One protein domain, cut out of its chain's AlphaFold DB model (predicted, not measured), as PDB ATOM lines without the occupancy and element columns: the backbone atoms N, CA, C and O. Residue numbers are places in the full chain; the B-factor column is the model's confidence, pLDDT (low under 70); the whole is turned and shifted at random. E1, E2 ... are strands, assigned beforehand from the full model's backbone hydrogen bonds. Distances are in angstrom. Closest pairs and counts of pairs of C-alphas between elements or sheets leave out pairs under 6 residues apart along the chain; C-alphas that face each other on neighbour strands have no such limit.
ATOM      1  N   ILE A   3     -43.298 -13.374  34.302       94.12
ATOM      2  CA  ILE A   3     -43.998 -12.090  34.326       94.12
ATOM      3  C   ILE A   3     -44.253 -11.748  35.787       94.12
ATOM      4  O   ILE A   3     -44.872 -12.544  36.498       94.12
ATOM      5  N   THR A   4     -43.790 -10.593  36.238       94.31
ATOM      6  CA  THR A   4     -43.952 -10.126  37.617       94.31
ATOM      7  C   THR A   4     -44.610  -8.768  37.646       94.31
ATOM      8  O   THR A   4     -44.382  -7.927  36.782       94.31
ATOM      9  N   GLY A   5     -45.455  -8.563  38.645       94.38
ATOM     10  CA  GLY A   5     -45.963  -7.242  38.967       94.38
ATOM     11  C   GLY A   5     -45.131  -6.556  40.053       94.38
ATOM     12  O   GLY A   5     -44.323  -7.188  40.734       94.38
ATOM     13  N   ASP A   6     -45.345  -5.256  40.240       92.81
ATOM     14  CA  ASP A   6     -44.751  -4.477  41.332       92.81
ATOM     15  C   ASP A   6     -45.680  -4.353  42.557       92.81
ATOM     16  O   ASP A   6     -46.788  -4.893  42.602       92.81
ATOM     17  N   LEU A   7     -45.267  -3.576  43.561       91.31
ATOM     18  CA  LEU A   7     -46.053  -3.319  44.775       91.31
ATOM     19  C   LEU A   7     -47.472  -2.779  44.507       91.31
ATOM     20  O   LEU A   7     -48.374  -3.025  45.310       91.31
ATOM     21  N   SER A   8     -47.681  -2.064  43.400       90.88
ATOM     22  CA  SER A   8     -48.978  -1.490  43.020       90.88
ATOM     23  C   SER A   8     -49.892  -2.510  42.330       90.88
ATOM     24  O   SER A   8     -51.087  -2.266  42.183       90.88
ATOM     25  N   THR A   9     -49.359  -3.674  41.947       91.44
ATOM     26  CA  THR A   9     -50.112  -4.818  41.397       91.44
ATOM     27  C   THR A   9     -50.493  -5.863  42.455       91.44
ATOM     28  O   THR A   9     -50.972  -6.953  42.138       91.44
ATOM     29  N   ARG A  10     -50.300  -5.574  43.745       91.56
ATOM     30  CA  ARG A  10     -50.703  -6.496  44.814       91.56
ATOM     31  C   ARG A  10     -52.209  -6.764  44.796       91.56
ATOM     32  O   ARG A  10     -53.021  -5.861  44.608       91.56
ATOM     33  N   GLY A  11     -52.576  -8.014  45.068       89.56
ATOM     34  CA  GLY A  11     -53.969  -8.460  45.168       89.56
ATOM     35  C   GLY A  11     -54.607  -8.884  43.845       89.56
ATOM     36  O   GLY A  11     -55.683  -9.479  43.876       89.56
ATOM     37  N   PHE A  12     -53.943  -8.662  42.707       91.62
ATOM     38  CA  PHE A  12     -54.309  -9.345  41.471       91.62
ATOM     39  C   PHE A  12     -54.048 -10.845  41.612       91.62
ATOM     40  O   PHE A  12     -52.989 -11.257  42.078       91.62
ATOM     41  N   THR A  13     -55.016 -11.669  41.216       92.56
ATOM     42  CA  THR A  13     -54.894 -13.131  41.281       92.56
ATOM     43  C   THR A  13     -55.150 -13.722  39.907       92.56
ATOM     44  O   THR A  13     -56.272 -13.662  39.405       92.56
ATOM     45  N   PHE A  14     -54.112 -14.288  39.298       93.31
ATOM     46  CA  PHE A  14     -54.202 -14.940  37.995       93.31
ATOM     47  C   PHE A  14     -54.542 -16.415  38.151       93.31
ATOM     48  O   PHE A  14     -54.120 -17.075  39.103       93.31
ATOM     49  N   THR A  15     -55.284 -16.935  37.184       90.31
ATOM     50  CA  THR A  15     -55.456 -18.382  37.033       90.31
ATOM     51  C   THR A  15     -54.260 -18.980  36.290       90.31
ATOM     52  O   THR A  15     -53.488 -18.262  35.655       90.31
ATOM     53  N   SER A  16     -54.095 -20.303  36.370       90.81
ATOM     54  CA  SER A  16     -53.063 -21.020  35.602       90.81
ATOM     55  C   SER A  16     -53.547 -21.457  34.208       90.81
ATOM     56  O   SER A  16     -52.953 -22.332  33.586       90.81
ATOM     57  N   GLU A  17     -54.629 -20.846  33.722       89.44
ATOM     58  CA  GLU A  17     -55.187 -21.057  32.387       89.44
ATOM     59  C   GLU A  17     -54.794 -19.900  31.462       89.44
ATOM     60  O   GLU A  17     -54.589 -18.769  31.909       89.44
ATOM     61  N   TYR A  18     -54.702 -20.173  30.162       90.75
ATOM     62  CA  TYR A  18     -54.443 -19.151  29.155       90.75
ATOM     63  C   TYR A  18     -55.152 -19.467  27.842       90.75
ATOM     64  O   TYR A  18     -55.450 -20.621  27.537       90.75
ATOM     65  N   ILE A  19     -55.379 -18.425  27.045       90.38
ATOM     66  CA  ILE A  19     -55.812 -18.541  25.651       90.38
ATOM     67  C   ILE A  19     -54.709 -18.003  24.754       90.38
ATOM     68  O   ILE A  19     -54.187 -16.915  24.993       90.38
ATOM     69  N   LEU A  20     -54.386 -18.750  23.698       90.50
ATOM     70  CA  LEU A  20     -53.551 -18.260  22.609       90.50
ATOM     71  C   LEU A  20     -54.407 -17.421  21.655       90.50
ATOM     72  O   LEU A  20     -55.396 -17.911  21.108       90.50
ATOM     73  N   LEU A  21     -54.047 -16.155  21.468       89.44
ATOM     74  CA  LEU A  21     -54.809 -15.239  20.622       89.44
ATOM     75  C   LEU A  21     -54.404 -15.357  19.148       89.44
ATOM     76  O   LEU A  21     -53.290 -15.755  18.807       89.44
ATOM     77  N   ALA A  22     -55.315 -14.959  18.257       86.94
ATOM     78  CA  ALA A  22     -55.071 -14.961  16.818       86.94
ATOM     79  C   ALA A  22     -53.845 -14.108  16.434       86.94
ATOM     80  O   ALA A  22     -53.629 -13.003  16.948       86.94
ATOM     81  N   GLY A  23     -53.050 -14.625  15.494       89.38
ATOM     82  CA  GLY A  23     -51.795 -14.005  15.063       89.38
ATOM     83  C   GLY A  23     -50.652 -14.123  16.076       89.38
ATOM     84  O   GLY A  23     -49.693 -13.367  15.963       89.38
ATOM     85  N   SER A  24     -50.777 -15.000  17.076       93.50
ATOM     86  CA  SER A  24     -49.653 -15.483  17.878       93.50
ATOM     87  C   SER A  24     -48.943 -16.628  17.161       93.50
ATOM     88  O   SER A  24     -49.605 -17.475  16.559       93.50
ATOM     89  N   ASP A  25     -47.627 -16.711  17.326       94.06
ATOM     90  CA  ASP A  25     -46.873 -17.928  17.038       94.06
ATOM     91  C   ASP A  25     -47.321 -19.074  17.966       94.06
ATOM     92  O   ASP A  25     -47.788 -18.817  19.091       94.06
ATOM     93  N   PRO A  26     -47.231 -20.340  17.508       92.06
ATOM     94  CA  PRO A  26     -47.620 -21.491  18.308       92.06
ATOM     95  C   PRO A  26     -46.692 -21.636  19.514       92.06
ATOM     96  O   PRO A  26     -45.470 -21.612  19.392       92.06
ATOM     97  N   LEU A  27     -47.286 -21.826  20.690       91.19
ATOM     98  CA  LEU A  27     -46.533 -22.166  21.892       91.19
ATOM     99  C   LEU A  27     -46.223 -23.671  21.926       91.19
ATOM    100  O   LEU A  27     -47.020 -24.463  21.409       91.19
ATOM    101  N   PRO A  28     -45.109 -24.086  22.558       92.38
ATOM    102  CA  PRO A  28     -44.790 -25.497  22.738       92.38
ATOM    103  C   PRO A  28     -45.927 -26.267  23.417       92.38
ATOM    104  O   PRO A  28     -46.564 -25.771  24.348       92.38
ATOM    105  N   SER A  29     -46.180 -27.499  22.969       90.38
ATOM    106  CA  SER A  29     -47.269 -28.333  23.502       90.38
ATOM    107  C   SER A  29     -47.056 -28.759  24.957       90.38
ATOM    108  O   SER A  29     -48.002 -29.153  25.627       90.38
ATOM    109  N   ASP A  30     -45.811 -28.714  25.432       91.56
ATOM    110  CA  ASP A  30     -45.397 -29.003  26.804       91.56
ATOM    111  C   ASP A  30     -45.288 -27.737  27.674       91.56
ATOM    112  O   ASP A  30     -44.759 -27.789  28.789       91.56
ATOM    113  N   LEU A  31     -45.779 -26.595  27.182       92.00
ATOM    114  CA  LEU A  31     -45.845 -25.373  27.963       92.00
ATOM    115  C   LEU A  31     -46.786 -25.556  29.158       92.00
ATOM    116  O   LEU A  31     -47.959 -25.893  29.029       92.00
ATOM    117  N   SER A  32     -46.268 -25.239  30.335       91.25
ATOM    118  CA  SER A  32     -47.023 -25.120  31.574       91.25
ATOM    119  C   SER A  32     -46.974 -23.679  32.068       91.25
ATOM    120  O   SER A  32     -45.915 -23.043  32.096       91.25
ATOM    121  N   LEU A  33     -48.133 -23.161  32.465       93.25
ATOM    122  CA  LEU A  33     -48.262 -21.860  33.101       93.25
ATOM    123  C   LEU A  33     -48.559 -22.064  34.583       93.25
ATOM    124  O   LEU A  33     -49.453 -22.820  34.946       93.25
ATOM    125  N   VAL A  34     -47.795 -21.393  35.441       93.50
ATOM    126  CA  VAL A  34     -48.003 -21.404  36.890       93.50
ATOM    127  C   VAL A  34     -48.141 -19.969  37.367       93.50
ATOM    128  O   VAL A  34     -47.163 -19.217  37.385       93.50
ATOM    129  N   ALA A  35     -49.358 -19.603  37.753       94.81
ATOM    130  CA  ALA A  35     -49.650 -18.340  38.410       94.81
ATOM    131  C   ALA A  35     -49.543 -18.481  39.936       94.81
ATOM    132  O   ALA A  35     -49.913 -19.503  40.512       94.81
ATOM    133  N   GLY A  36     -49.046 -17.443  40.597       93.88
ATOM    134  CA  GLY A  36     -48.936 -17.386  42.047       93.88
ATOM    135  C   GLY A  36     -48.625 -15.978  42.534       93.88
ATOM    136  O   GLY A  36     -48.796 -15.000  41.809       93.88
ATOM    137  N   ASN A  37     -48.149 -15.893  43.772       93.25
ATOM    138  CA  ASN A  37     -47.695 -14.650  44.374       93.25
ATOM    139  C   ASN A  37     -46.319 -14.856  45.007       93.25
ATOM    140  O   ASN A  37     -46.030 -15.931  45.536       93.25
ATOM    141  N   GLU A  38     -45.496 -13.819  44.973       90.69
ATOM    142  CA  GLU A  38     -44.263 -13.736  45.748       90.69
ATOM    143  C   GLU A  38     -44.561 -13.542  47.245       90.69
ATOM    144  O   GLU A  38     -45.700 -13.295  47.658       90.69
ATOM    145  N   ALA A  39     -43.524 -13.640  48.083       88.88
ATOM    146  CA  ALA A  39     -43.649 -13.508  49.540       88.88
ATOM    147  C   ALA A  39     -44.288 -12.175  49.971       88.88
ATOM    148  O   ALA A  39     -44.995 -12.100  50.977       88.88
ATOM    149  N   ASP A  40     -44.073 -11.125  49.185       89.94
ATOM    150  CA  ASP A  40     -44.601  -9.790  49.420       89.94
ATOM    151  C   ASP A  40     -45.994  -9.568  48.786       89.94
ATOM    152  O   ASP A  40     -46.515  -8.453  48.800       89.94
ATOM    153  N   ARG A  41     -46.624 -10.640  48.282       90.25
ATOM    154  CA  ARG A  41     -47.939 -10.675  47.619       90.25
ATOM    155  C   ARG A  41     -47.996  -9.994  46.252       90.25
ATOM    156  O   ARG A  41     -49.095  -9.680  45.788       90.25
ATOM    157  N   THR A  42     -46.853  -9.740  45.624       93.00
ATOM    158  CA  THR A  42     -46.838  -9.344  44.213       93.00
ATOM    159  C   THR A  42     -47.158 -10.550  43.325       93.00
ATOM    160  O   THR A  42     -46.682 -11.657  43.596       93.00
ATOM    161  N   PRO A  43     -48.003 -10.383  42.299       94.94
ATOM    162  CA  PRO A  43     -48.368 -11.456  41.390       94.94
ATOM    163  C   PRO A  43     -47.176 -11.864  40.528       94.94
ATOM    164  O   PRO A  43     -46.416 -11.027  40.036       94.94
ATOM    165  N   ILE A  44     -47.058 -13.170  40.301       95.06
ATOM    166  CA  ILE A  44     -46.055 -13.748  39.417       95.06
ATOM    167  C   ILE A  44     -46.653 -14.859  38.560       95.06
ATOM    168  O   ILE A  44     -47.376 -15.731  39.041       95.06
ATOM    169  N   ILE A  45     -46.300 -14.852  37.280       95.31
ATOM    170  CA  ILE A  45     -46.676 -15.867  36.303       95.31
ATOM    171  C   ILE A  45     -45.396 -16.472  35.736       95.31
ATOM    172  O   ILE A  45     -44.508 -15.765  35.261       95.31
ATOM    173  N   ARG A  46     -45.287 -17.798  35.783       93.38
ATOM    174  CA  ARG A  46     -44.134 -18.547  35.273       93.38
ATOM    175  C   ARG A  46     -44.574 -19.421  34.112       93.38
ATOM    176  O   ARG A  46     -45.374 -20.332  34.297       93.38
ATOM    177  N   LEU A  47     -44.011 -19.160  32.940       92.12
ATOM    178  CA  LEU A  47     -44.191 -19.973  31.744       92.12
ATOM    179  C   LEU A  47     -42.979 -20.893  31.604       92.12
ATOM    180  O   LEU A  47     -41.855 -20.413  31.405       92.12
ATOM    181  N   ARG A  48     -43.216 -22.197  31.754       89.69
ATOM    182  CA  ARG A  48     -42.198 -23.250  31.809       89.69
ATOM    183  C   ARG A  48     -42.444 -24.279  30.719       89.69
ATOM    184  O   ARG A  48     -43.558 -24.765  30.582       89.69
ATOM    185  N   VAL A  49     -41.385 -24.653  30.023       88.94
ATOM    186  CA  VAL A  49     -41.358 -25.767  29.068       88.94
ATOM    187  C   VAL A  49     -40.462 -26.870  29.627       88.94
ATOM    188  O   VAL A  49     -39.575 -26.574  30.432       88.94
ATOM    189  N   GLN A  50     -40.713 -28.129  29.270       81.56
ATOM    190  CA  GLN A  50     -39.975 -29.275  29.816       81.56
ATOM    191  C   GLN A  50     -38.900 -29.793  28.858       81.56
ATOM    192  O   GLN A  50     -37.824 -30.177  29.311       81.56
ATOM    193  N   GLY A  51     -39.172 -29.800  27.554       78.88
ATOM    194  CA  GLY A  51     -38.264 -30.329  26.538       78.88
ATOM    195  C   GLY A  51     -38.106 -29.442  25.307       78.88
ATOM    196  O   GLY A  51     -37.038 -29.468  24.698       78.88
ATOM    197  N   ILE A  52     -39.119 -28.649  24.946       83.38
ATOM    198  CA  ILE A  52     -39.084 -27.804  23.743       83.38
ATOM    199  C   ILE A  52     -38.963 -26.342  24.160       83.38
ATOM    200  O   ILE A  52     -39.840 -25.809  24.834       83.38
ATOM    201  N   ALA A  53     -37.873 -25.682  23.767       83.88
ATOM    202  CA  ALA A  53     -37.687 -24.264  24.048       83.88
ATOM    203  C   ALA A  53     -38.816 -23.422  23.423       83.88
ATOM    204  O   ALA A  53     -39.358 -23.757  22.371       83.88
ATOM    205  N   ILE A  54     -39.165 -22.307  24.069       87.56
ATOM    206  CA  ILE A  54     -39.999 -21.290  23.424       87.56
ATOM    207  C   ILE A  54     -39.091 -20.555  22.441       87.56
ATOM    208  O   ILE A  54     -38.165 -19.864  22.868       87.56
ATOM    209  N   GLU A  55     -39.333 -20.737  21.147       87.81
ATOM    210  CA  GLU A  55     -38.537 -20.105  20.096       87.81
ATOM    211  C   GLU A  55     -38.703 -18.575  20.107       87.81
ATOM    212  O   GLU A  55     -39.727 -18.060  20.568       87.81
ATOM    213  N   PRO A  56     -37.734 -17.804  19.594       86.44
ATOM    214  CA  PRO A  56     -37.938 -16.383  19.342       86.44
ATOM    215  C   PRO A  56     -39.135 -16.170  18.407       86.44
ATOM    216  O   PRO A  56     -39.212 -16.781  17.342       86.44
ATOM    217  N   GLY A  57     -40.064 -15.302  18.795       89.69
ATOM    218  CA  GLY A  57     -41.306 -15.113  18.053       89.69
ATOM    219  C   GLY A  57     -42.229 -14.087  18.691       89.69
ATOM    220  O   GLY A  57     -41.891 -13.439  19.686       89.69
ATOM    221  N   TYR A  58     -43.405 -13.937  18.098       90.69
ATOM    222  CA  TYR A  58     -44.433 -13.021  18.549       90.69
ATOM    223  C   TYR A  58     -45.591 -13.777  19.196       90.69
ATOM    224  O   TYR A  58     -46.402 -14.422  18.534       90.69
ATOM    225  N   TYR A  59     -45.686 -13.656  20.519       90.75
ATOM    226  CA  TYR A  59     -46.659 -14.388  21.319       90.75
ATOM    227  C   TYR A  59     -47.746 -13.470  21.864       90.75
ATOM    228  O   TYR A  59     -47.460 -12.440  22.476       90.75
ATOM    229  N   LYS A  60     -49.006 -13.871  21.691       91.38
ATOM    230  CA  LYS A  60     -50.168 -13.197  22.275       91.38
ATOM    231  C   LYS A  60     -50.952 -14.184  23.122       91.38
ATOM    232  O   LYS A  60     -51.584 -15.096  22.592       91.38
ATOM    233  N   ILE A  61     -50.944 -13.966  24.431       90.62
ATOM    234  CA  ILE A  61     -51.716 -14.763  25.381       90.62
ATOM    235  C   ILE A  61     -52.686 -13.878  26.148       90.62
ATOM    236  O   ILE A  61     -52.373 -12.731  26.468       90.62
ATOM    237  N   GLU A  62     -53.849 -14.429  26.467       90.50
ATOM    238  CA  GLU A  62     -54.792 -13.822  27.396       90.50
ATOM    239  C   GLU A  62     -54.886 -14.670  28.660       90.50
ATOM    240  O   GLU A  62     -54.983 -15.897  28.584       90.50
ATOM    241  N   LEU A  63     -54.844 -14.013  29.819       89.94
ATOM    242  CA  LEU A  63     -54.839 -14.656  31.131       89.94
ATOM    243  C   LEU A  63     -56.040 -14.175  31.951       89.94
ATOM    244  O   LEU A  63     -56.182 -12.964  32.144       89.94
ATOM    245  N   PRO A  64     -56.885 -15.081  32.474       88.69
ATOM    246  CA  PRO A  64     -57.932 -14.695  33.404       88.69
ATOM    247  C   PRO A  64     -57.316 -14.164  34.699       88.69
ATOM    248  O   PRO A  64     -56.468 -14.822  35.315       88.69
ATOM    249  N   VAL A  65     -57.782 -12.993  35.130       89.69
ATOM    250  CA  VAL A  65     -57.312 -12.320  36.340       89.69
ATOM    251  C   VAL A  65     -58.485 -11.820  37.175       89.69
ATOM    252  O   VAL A  65     -59.458 -11.276  36.655       89.69
ATOM    253  N   MET A  66     -58.382 -11.994  38.488       89.69
ATOM    254  CA  MET A  66     -59.247 -11.336  39.459       89.69
ATOM    255  C   MET A  66     -58.565 -10.072  39.970       89.69
ATOM    256  O   MET A  66     -57.408 -10.112  40.396       89.69
ATOM    257  N   ASN A  67     -59.296  -8.961  39.937       90.00
ATOM    258  CA  ASN A  67     -58.831  -7.680  40.455       90.00
ATOM    259  C   ASN A  67     -58.737  -7.700  41.992       90.00
ATOM    260  O   ASN A  67     -59.487  -8.434  42.645       90.00
ATOM    261  N   PRO A  68     -57.875  -6.860  42.592       89.12
ATOM    262  CA  PRO A  68     -57.899  -6.624  44.029       89.12
ATOM    263  C   PRO A  68     -59.266  -6.088  44.481       89.12
ATOM    264  O   PRO A  68     -59.977  -5.423  43.729       89.12
ATOM    265  N   ALA A  69     -59.617  -6.324  45.749       83.50
ATOM    266  CA  ALA A  69     -60.906  -5.906  46.314       83.50
ATOM    267  C   ALA A  69     -61.099  -4.376  46.375       83.50
ATOM    268  O   ALA A  69     -62.223  -3.895  46.510       83.50
ATOM    269  N   GLY A  70     -60.004  -3.612  46.331       84.06
ATOM    270  CA  GLY A  70     -60.002  -2.158  46.441       84.06
ATOM    271  C   GLY A  70     -59.642  -1.461  45.132       84.06
ATOM    272  O   GLY A  70     -58.997  -2.028  44.253       84.06
ATOM    273  N   ARG A  71     -60.021  -0.182  45.050       86.38
ATOM    274  CA  ARG A  71     -59.629   0.715  43.961       86.38
ATOM    275  C   ARG A  71     -58.101   0.848  43.915       86.38
ATOM    276  O   ARG A  71     -57.472   1.066  44.949       86.38
ATOM    277  N   VAL A  72     -57.522   0.795  42.720       85.75
ATOM    278  CA  VAL A  72     -56.089   1.021  42.475       85.75
ATOM    279  C   VAL A  72     -55.959   2.329  41.709       85.75
ATOM    280  O   VAL A  72     -56.408   2.422  40.572       85.75
ATOM    281  N   LEU A  73     -55.401   3.357  42.354       84.62
ATOM    282  CA  LEU A  73     -55.349   4.725  41.816       84.62
ATOM    283  C   LEU A  73     -54.128   4.998  40.936       84.62
ATOM    284  O   LEU A  73     -54.172   5.899  40.106       84.62
ATOM    285  N   SER A  74     -53.056   4.231  41.121       86.56
ATOM    286  CA  SER A  74     -51.855   4.297  40.294       86.56
ATOM    287  C   SER A  74     -51.706   2.982  39.558       86.56
ATOM    288  O   SER A  74     -51.692   1.929  40.192       86.56
ATOM    289  N   ALA A  75     -51.568   3.045  38.236       89.38
ATOM    290  CA  ALA A  75     -51.145   1.889  37.468       89.38
ATOM    291  C   ALA A  75     -49.802   1.388  38.023       89.38
ATOM    292  O   ALA A  75     -48.883   2.183  38.232       89.38
ATOM    293  N   GLY A  76     -49.716   0.086  38.297       90.25
ATOM    294  CA  GLY A  76     -48.444  -0.556  38.613       90.25
ATOM    295  C   GLY A  76     -47.602  -0.787  37.370       90.25
ATOM    296  O   GLY A  76     -47.934  -0.317  36.282       90.25
ATOM    297  N   LYS A  77     -46.529  -1.545  37.527       95.00
ATOM    298  CA  LYS A  77     -45.683  -2.013  36.433       95.00
ATOM    299  C   LYS A  77     -45.713  -3.530  36.338       95.00
ATOM    300  O   LYS A  77     -45.785  -4.214  37.358       95.00
ATOM    301  N   TRP A  78     -45.625  -4.021  35.108       94.56
ATOM    302  CA  TRP A  78     -45.401  -5.427  34.803       94.56
ATOM    303  C   TRP A  78     -44.048  -5.585  34.127       94.56
ATOM    304  O   TRP A  78     -43.784  -4.913  33.129       94.56
ATOM    305  N   THR A  79     -43.232  -6.490  34.651       94.00
ATOM    306  CA  THR A  79     -41.910  -6.832  34.125       94.00
ATOM    307  C   THR A  79     -41.960  -8.209  33.480       94.00
ATOM    308  O   THR A  79     -42.512  -9.157  34.040       94.00
ATOM    309  N   PHE A  80     -41.388  -8.318  32.288       92.50
ATOM    310  CA  PHE A  80     -41.295  -9.534  31.494       92.50
ATOM    311  C   PHE A  80     -39.825  -9.911  31.363       92.50
ATOM    312  O   PHE A  80     -39.041  -9.147  30.803       92.50
ATOM    313  N   GLY A  81     -39.466 -11.098  31.850       90.50
ATOM    314  CA  GLY A  81     -38.105 -11.625  31.780       90.50
ATOM    315  C   GLY A  81     -38.037 -12.997  31.107       90.50
ATOM    316  O   GLY A  81     -38.856 -13.894  31.358       90.50
ATOM    317  N   THR A  82     -37.026 -13.196  30.263       88.88
ATOM    318  CA  THR A  82     -36.675 -14.498  29.680       88.88
ATOM    319  C   THR A  82     -35.503 -15.109  30.447       88.88
ATOM    320  O   THR A  82     -34.530 -14.438  30.783       88.88
ATOM    321  N   TYR A  83     -35.603 -16.401  30.763       86.94
ATOM    322  CA  TYR A  83     -34.631 -17.108  31.600       86.94
ATOM    323  C   TYR A  83     -34.333 -18.466  30.991       86.94
ATOM    324  O   TYR A  83     -35.243 -19.135  30.497       86.94
ATOM    325  N   ASN A  84     -33.077 -18.891  31.104       84.25
ATOM    326  CA  ASN A  84     -32.634 -20.229  30.711       84.25
ATOM    327  C   ASN A  84     -33.197 -21.326  31.616       84.25
ATOM    328  O   ASN A  84     -33.352 -22.459  31.179       84.25
ATOM    329  N   ASP A  85     -33.510 -20.994  32.868       83.94
ATOM    330  CA  ASP A  85     -34.171 -21.883  33.810       83.94
ATOM    331  C   ASP A  85     -35.119 -21.094  34.718       83.94
ATOM    332  O   ASP A  85     -34.724 -20.451  35.691       83.94
ATOM    333  N   VAL A  86     -36.406 -21.174  34.395       85.44
ATOM    334  CA  VAL A  86     -37.492 -20.503  35.124       85.44
ATOM    335  C   VAL A  86     -37.692 -21.084  36.533       85.44
ATOM    336  O   VAL A  86     -38.306 -20.438  37.386       85.44
ATOM    337  N   SER A  87     -37.210 -22.301  36.809       81.00
ATOM    338  CA  SER A  87     -37.300 -22.896  38.150       81.00
ATOM    339  C   SER A  87     -36.347 -22.236  39.150       81.00
ATOM    340  O   SER A  87     -36.626 -22.252  40.345       81.00
ATOM    341  N   GLN A  88     -35.284 -21.597  38.655       81.75
ATOM    342  CA  GLN A  88     -34.258 -20.923  39.454       81.75
ATOM    343  C   GLN A  88     -34.440 -19.397  39.495       81.75
ATOM    344  O   GLN A  88     -33.549 -18.680  39.935       81.75
ATOM    345  N   TYR A  89     -35.584 -18.868  39.055       81.19
ATOM    346  CA  TYR A  89     -35.918 -17.459  39.273       81.19
ATOM    347  C   TYR A  89     -35.948 -17.134  40.787       81.19
ATOM    348  O   TYR A  89     -36.556 -17.907  41.535       81.19
ATOM    349  N   PRO A  90     -35.376 -16.000  41.252       76.31
ATOM    350  CA  PRO A  90     -34.730 -14.921  40.485       76.31
ATOM    351  C   PRO A  90     -33.192 -15.028  40.394       76.31
ATOM    352  O   PRO A  90     -32.530 -14.062  40.027       76.31
ATOM    353  N   THR A  91     -32.584 -16.153  40.779       74.69
ATOM    354  CA  THR A  91     -31.138 -16.244  41.057       74.69
ATOM    355  C   THR A  91     -30.252 -16.546  39.839       74.69
ATOM    356  O   THR A  91     -29.029 -16.515  39.975       74.69
ATOM    357  N   LYS A  92     -30.818 -16.815  38.653       66.38
ATOM    358  CA  LYS A  92     -30.073 -17.170  37.427       66.38
ATOM    359  C   LYS A  92     -30.171 -16.105  36.327       66.38
ATOM    360  O   LYS A  92     -31.132 -15.346  36.267       66.38
ATOM    361  N   TYR A  93     -29.164 -16.093  35.450       69.31
ATOM    362  CA  TYR A  93     -28.974 -15.127  34.368       69.31
ATOM    363  C   TYR A  93     -30.150 -15.078  33.381       69.31
ATOM    364  O   TYR A  93     -30.516 -16.092  32.778       69.31
ATOM    365  N   TYR A  94     -30.683 -13.872  33.206       77.94
ATOM    366  CA  TYR A  94     -31.563 -13.486  32.109       77.94
ATOM    367  C   TYR A  94     -30.944 -13.866  30.758       77.94
ATOM    368  O   TYR A  94     -29.728 -13.756  30.588       77.94
ATOM    369  N   ILE A  95     -31.766 -14.328  29.811       82.94
ATOM    370  CA  ILE A  95     -31.314 -14.557  28.427       82.94
ATOM    371  C   ILE A  95     -31.314 -13.232  27.659       82.94
ATOM    372  O   ILE A  95     -30.370 -12.963  26.922       82.94
ATOM    373  N   ASP A  96     -32.329 -12.398  27.893       81.44
ATOM    374  CA  ASP A  96     -32.507 -11.100  27.246       81.44
ATOM    375  C   ASP A  96     -32.731  -9.988  28.275       81.44
ATOM    376  O   ASP A  96     -32.918 -10.238  29.468       81.44
ATOM    377  N   ASN A  97     -32.742  -8.740  27.804       84.81
ATOM    378  CA  ASN A  97     -33.156  -7.615  28.634       84.81
ATOM    379  C   ASN A  97     -34.624  -7.759  29.038       84.81
ATOM    380  O   ASN A  97     -35.476  -8.113  28.221       84.81
ATOM    381  N   GLU A  98     -34.916  -7.421  30.290       89.88
ATOM    382  CA  GLU A  98     -36.291  -7.336  30.758       89.88
ATOM    383  C   GLU A  98     -37.047  -6.219  30.036       89.88
ATOM    384  O   GLU A  98     -36.492  -5.173  29.684       89.88
ATOM    385  N   MET A  99     -38.342  -6.440  29.847       90.94
ATOM    386  CA  MET A  99     -39.259  -5.448  29.306       90.94
ATOM    387  C   MET A  99     -40.255  -5.035  30.382       90.94
ATOM    388  O   MET A  99     -40.821  -5.883  31.067       90.94
ATOM    389  N   GLU A 100     -40.511  -3.735  30.493       93.88
ATOM    390  CA  GLU A 100     -41.546  -3.192  31.371       93.88
ATOM    391  C   GLU A 100     -42.719  -2.652  30.551       93.88
ATOM    392  O   GLU A 100     -42.535  -2.010  29.516       93.88
ATOM    393  N   THR A 101     -43.934  -2.848  31.056       93.38
ATOM    394  CA  THR A 101     -45.138  -2.168  30.568       93.38
ATOM    395  C   THR A 101     -45.926  -1.608  31.748       93.38
ATOM    396  O   THR A 101     -45.980  -2.241  32.811       93.38
ATOM    397  N   PRO A 102     -46.566  -0.434  31.602       92.62
ATOM    398  CA  PRO A 102     -47.516   0.028  32.600       92.62
ATOM    399  C   PRO A 102     -48.666  -0.975  32.744       92.62
ATOM    400  O   PRO A 102     -49.127  -1.581  31.775       92.62
ATOM    401  N   GLY A 103     -49.117  -1.147  33.979       88.50
ATOM    402  CA  GLY A 103     -50.358  -1.816  34.327       88.50
ATOM    403  C   GLY A 103     -51.553  -0.883  34.167       88.50
ATOM    404  O   GLY A 103     -51.536   0.073  33.395       88.50
ATOM    405  N   PHE A 104     -52.611  -1.155  34.923       85.56
ATOM    406  CA  PHE A 104     -53.867  -0.422  34.823       85.56
ATOM    407  C   PHE A 104     -54.424  -0.080  36.201       85.56
ATOM    408  O   PHE A 104     -54.158  -0.753  37.196       85.56
ATOM    409  N   VAL A 105     -55.192   1.006  36.245       89.38
ATOM    410  CA  VAL A 105     -55.958   1.402  37.426       89.38
ATOM    411  C   VAL A 105     -57.188   0.512  37.569       89.38
ATOM    412  O   VAL A 105     -57.779   0.079  36.581       89.38
ATOM    413  N   ILE A 106     -57.597   0.264  38.809       90.19
ATOM    414  CA  ILE A 106     -58.843  -0.435  39.128       90.19
ATOM    415  C   ILE A 106     -59.828   0.608  39.607       90.19
ATOM    416  O   ILE A 106     -59.558   1.299  40.587       90.19
ATOM    417  N   ASN A 107     -60.947   0.731  38.906       92.44
ATOM    418  CA  ASN A 107     -62.022   1.659  39.227       92.44
ATOM    419  C   ASN A 107     -62.882   1.162  40.393       92.44
ATOM    420  O   ASN A 107     -62.815   0.005  40.804       92.44
TER     421      ASN A 107
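This is residues 3 to 107 of the 266 residues of the protein "Hypothetical protein" of Brandtodinium nutricula (UniProt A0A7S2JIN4). There is little regular structure: one twisted sheet of five short strands makes a wall, with the long loops of residues 13 to 20 and 61 to 66 over one face and residues 82 to 98 looping on the other side. The 105 printed residues, 24 in named strands, are all strand in class, with no named helix; E1 to E5 follow along the chain. The antiparallel order is E2, E3, E1, E4, E5. It is compact, radius of gyration of the C-alphas 14.2 A, spanning 41 by 34 by 21 A.

E2, residues 32 to 37, and E3, residues 43 to 48, form a hairpin; N 34 and O 46 are 2.9 A apart. E1, residues 3 to 5, is antiparallel to E3, with N 3 and O 45 at 2.8 A. E4, residues 77 to 81, is antiparallel to E1, with N 79 and O 4 at 2.8 A. E5, residues 99 to 102, forms a hairpin with E4; N 80 and O 99 are 2.8 A apart. These pairs are within hydrogen-bond range.

E1 (7.0 A) begins at C-alpha 3 (-43.998, -12.090, 34.326). E2 measures 16.6 A, E3 16.4 A, E4 13.1 A. E5 (10.4 A) ends at C-alpha 102 (-47.516, 0.028, 32.600).

The farthest C-alphas, Gly 51 and Leu 73, are 41.9 A apart. The printed part has no cut. Links E1 to E2, E3 to E4 and E4 to E5 are long. Residues 92 to 93 have pLDDT under 70.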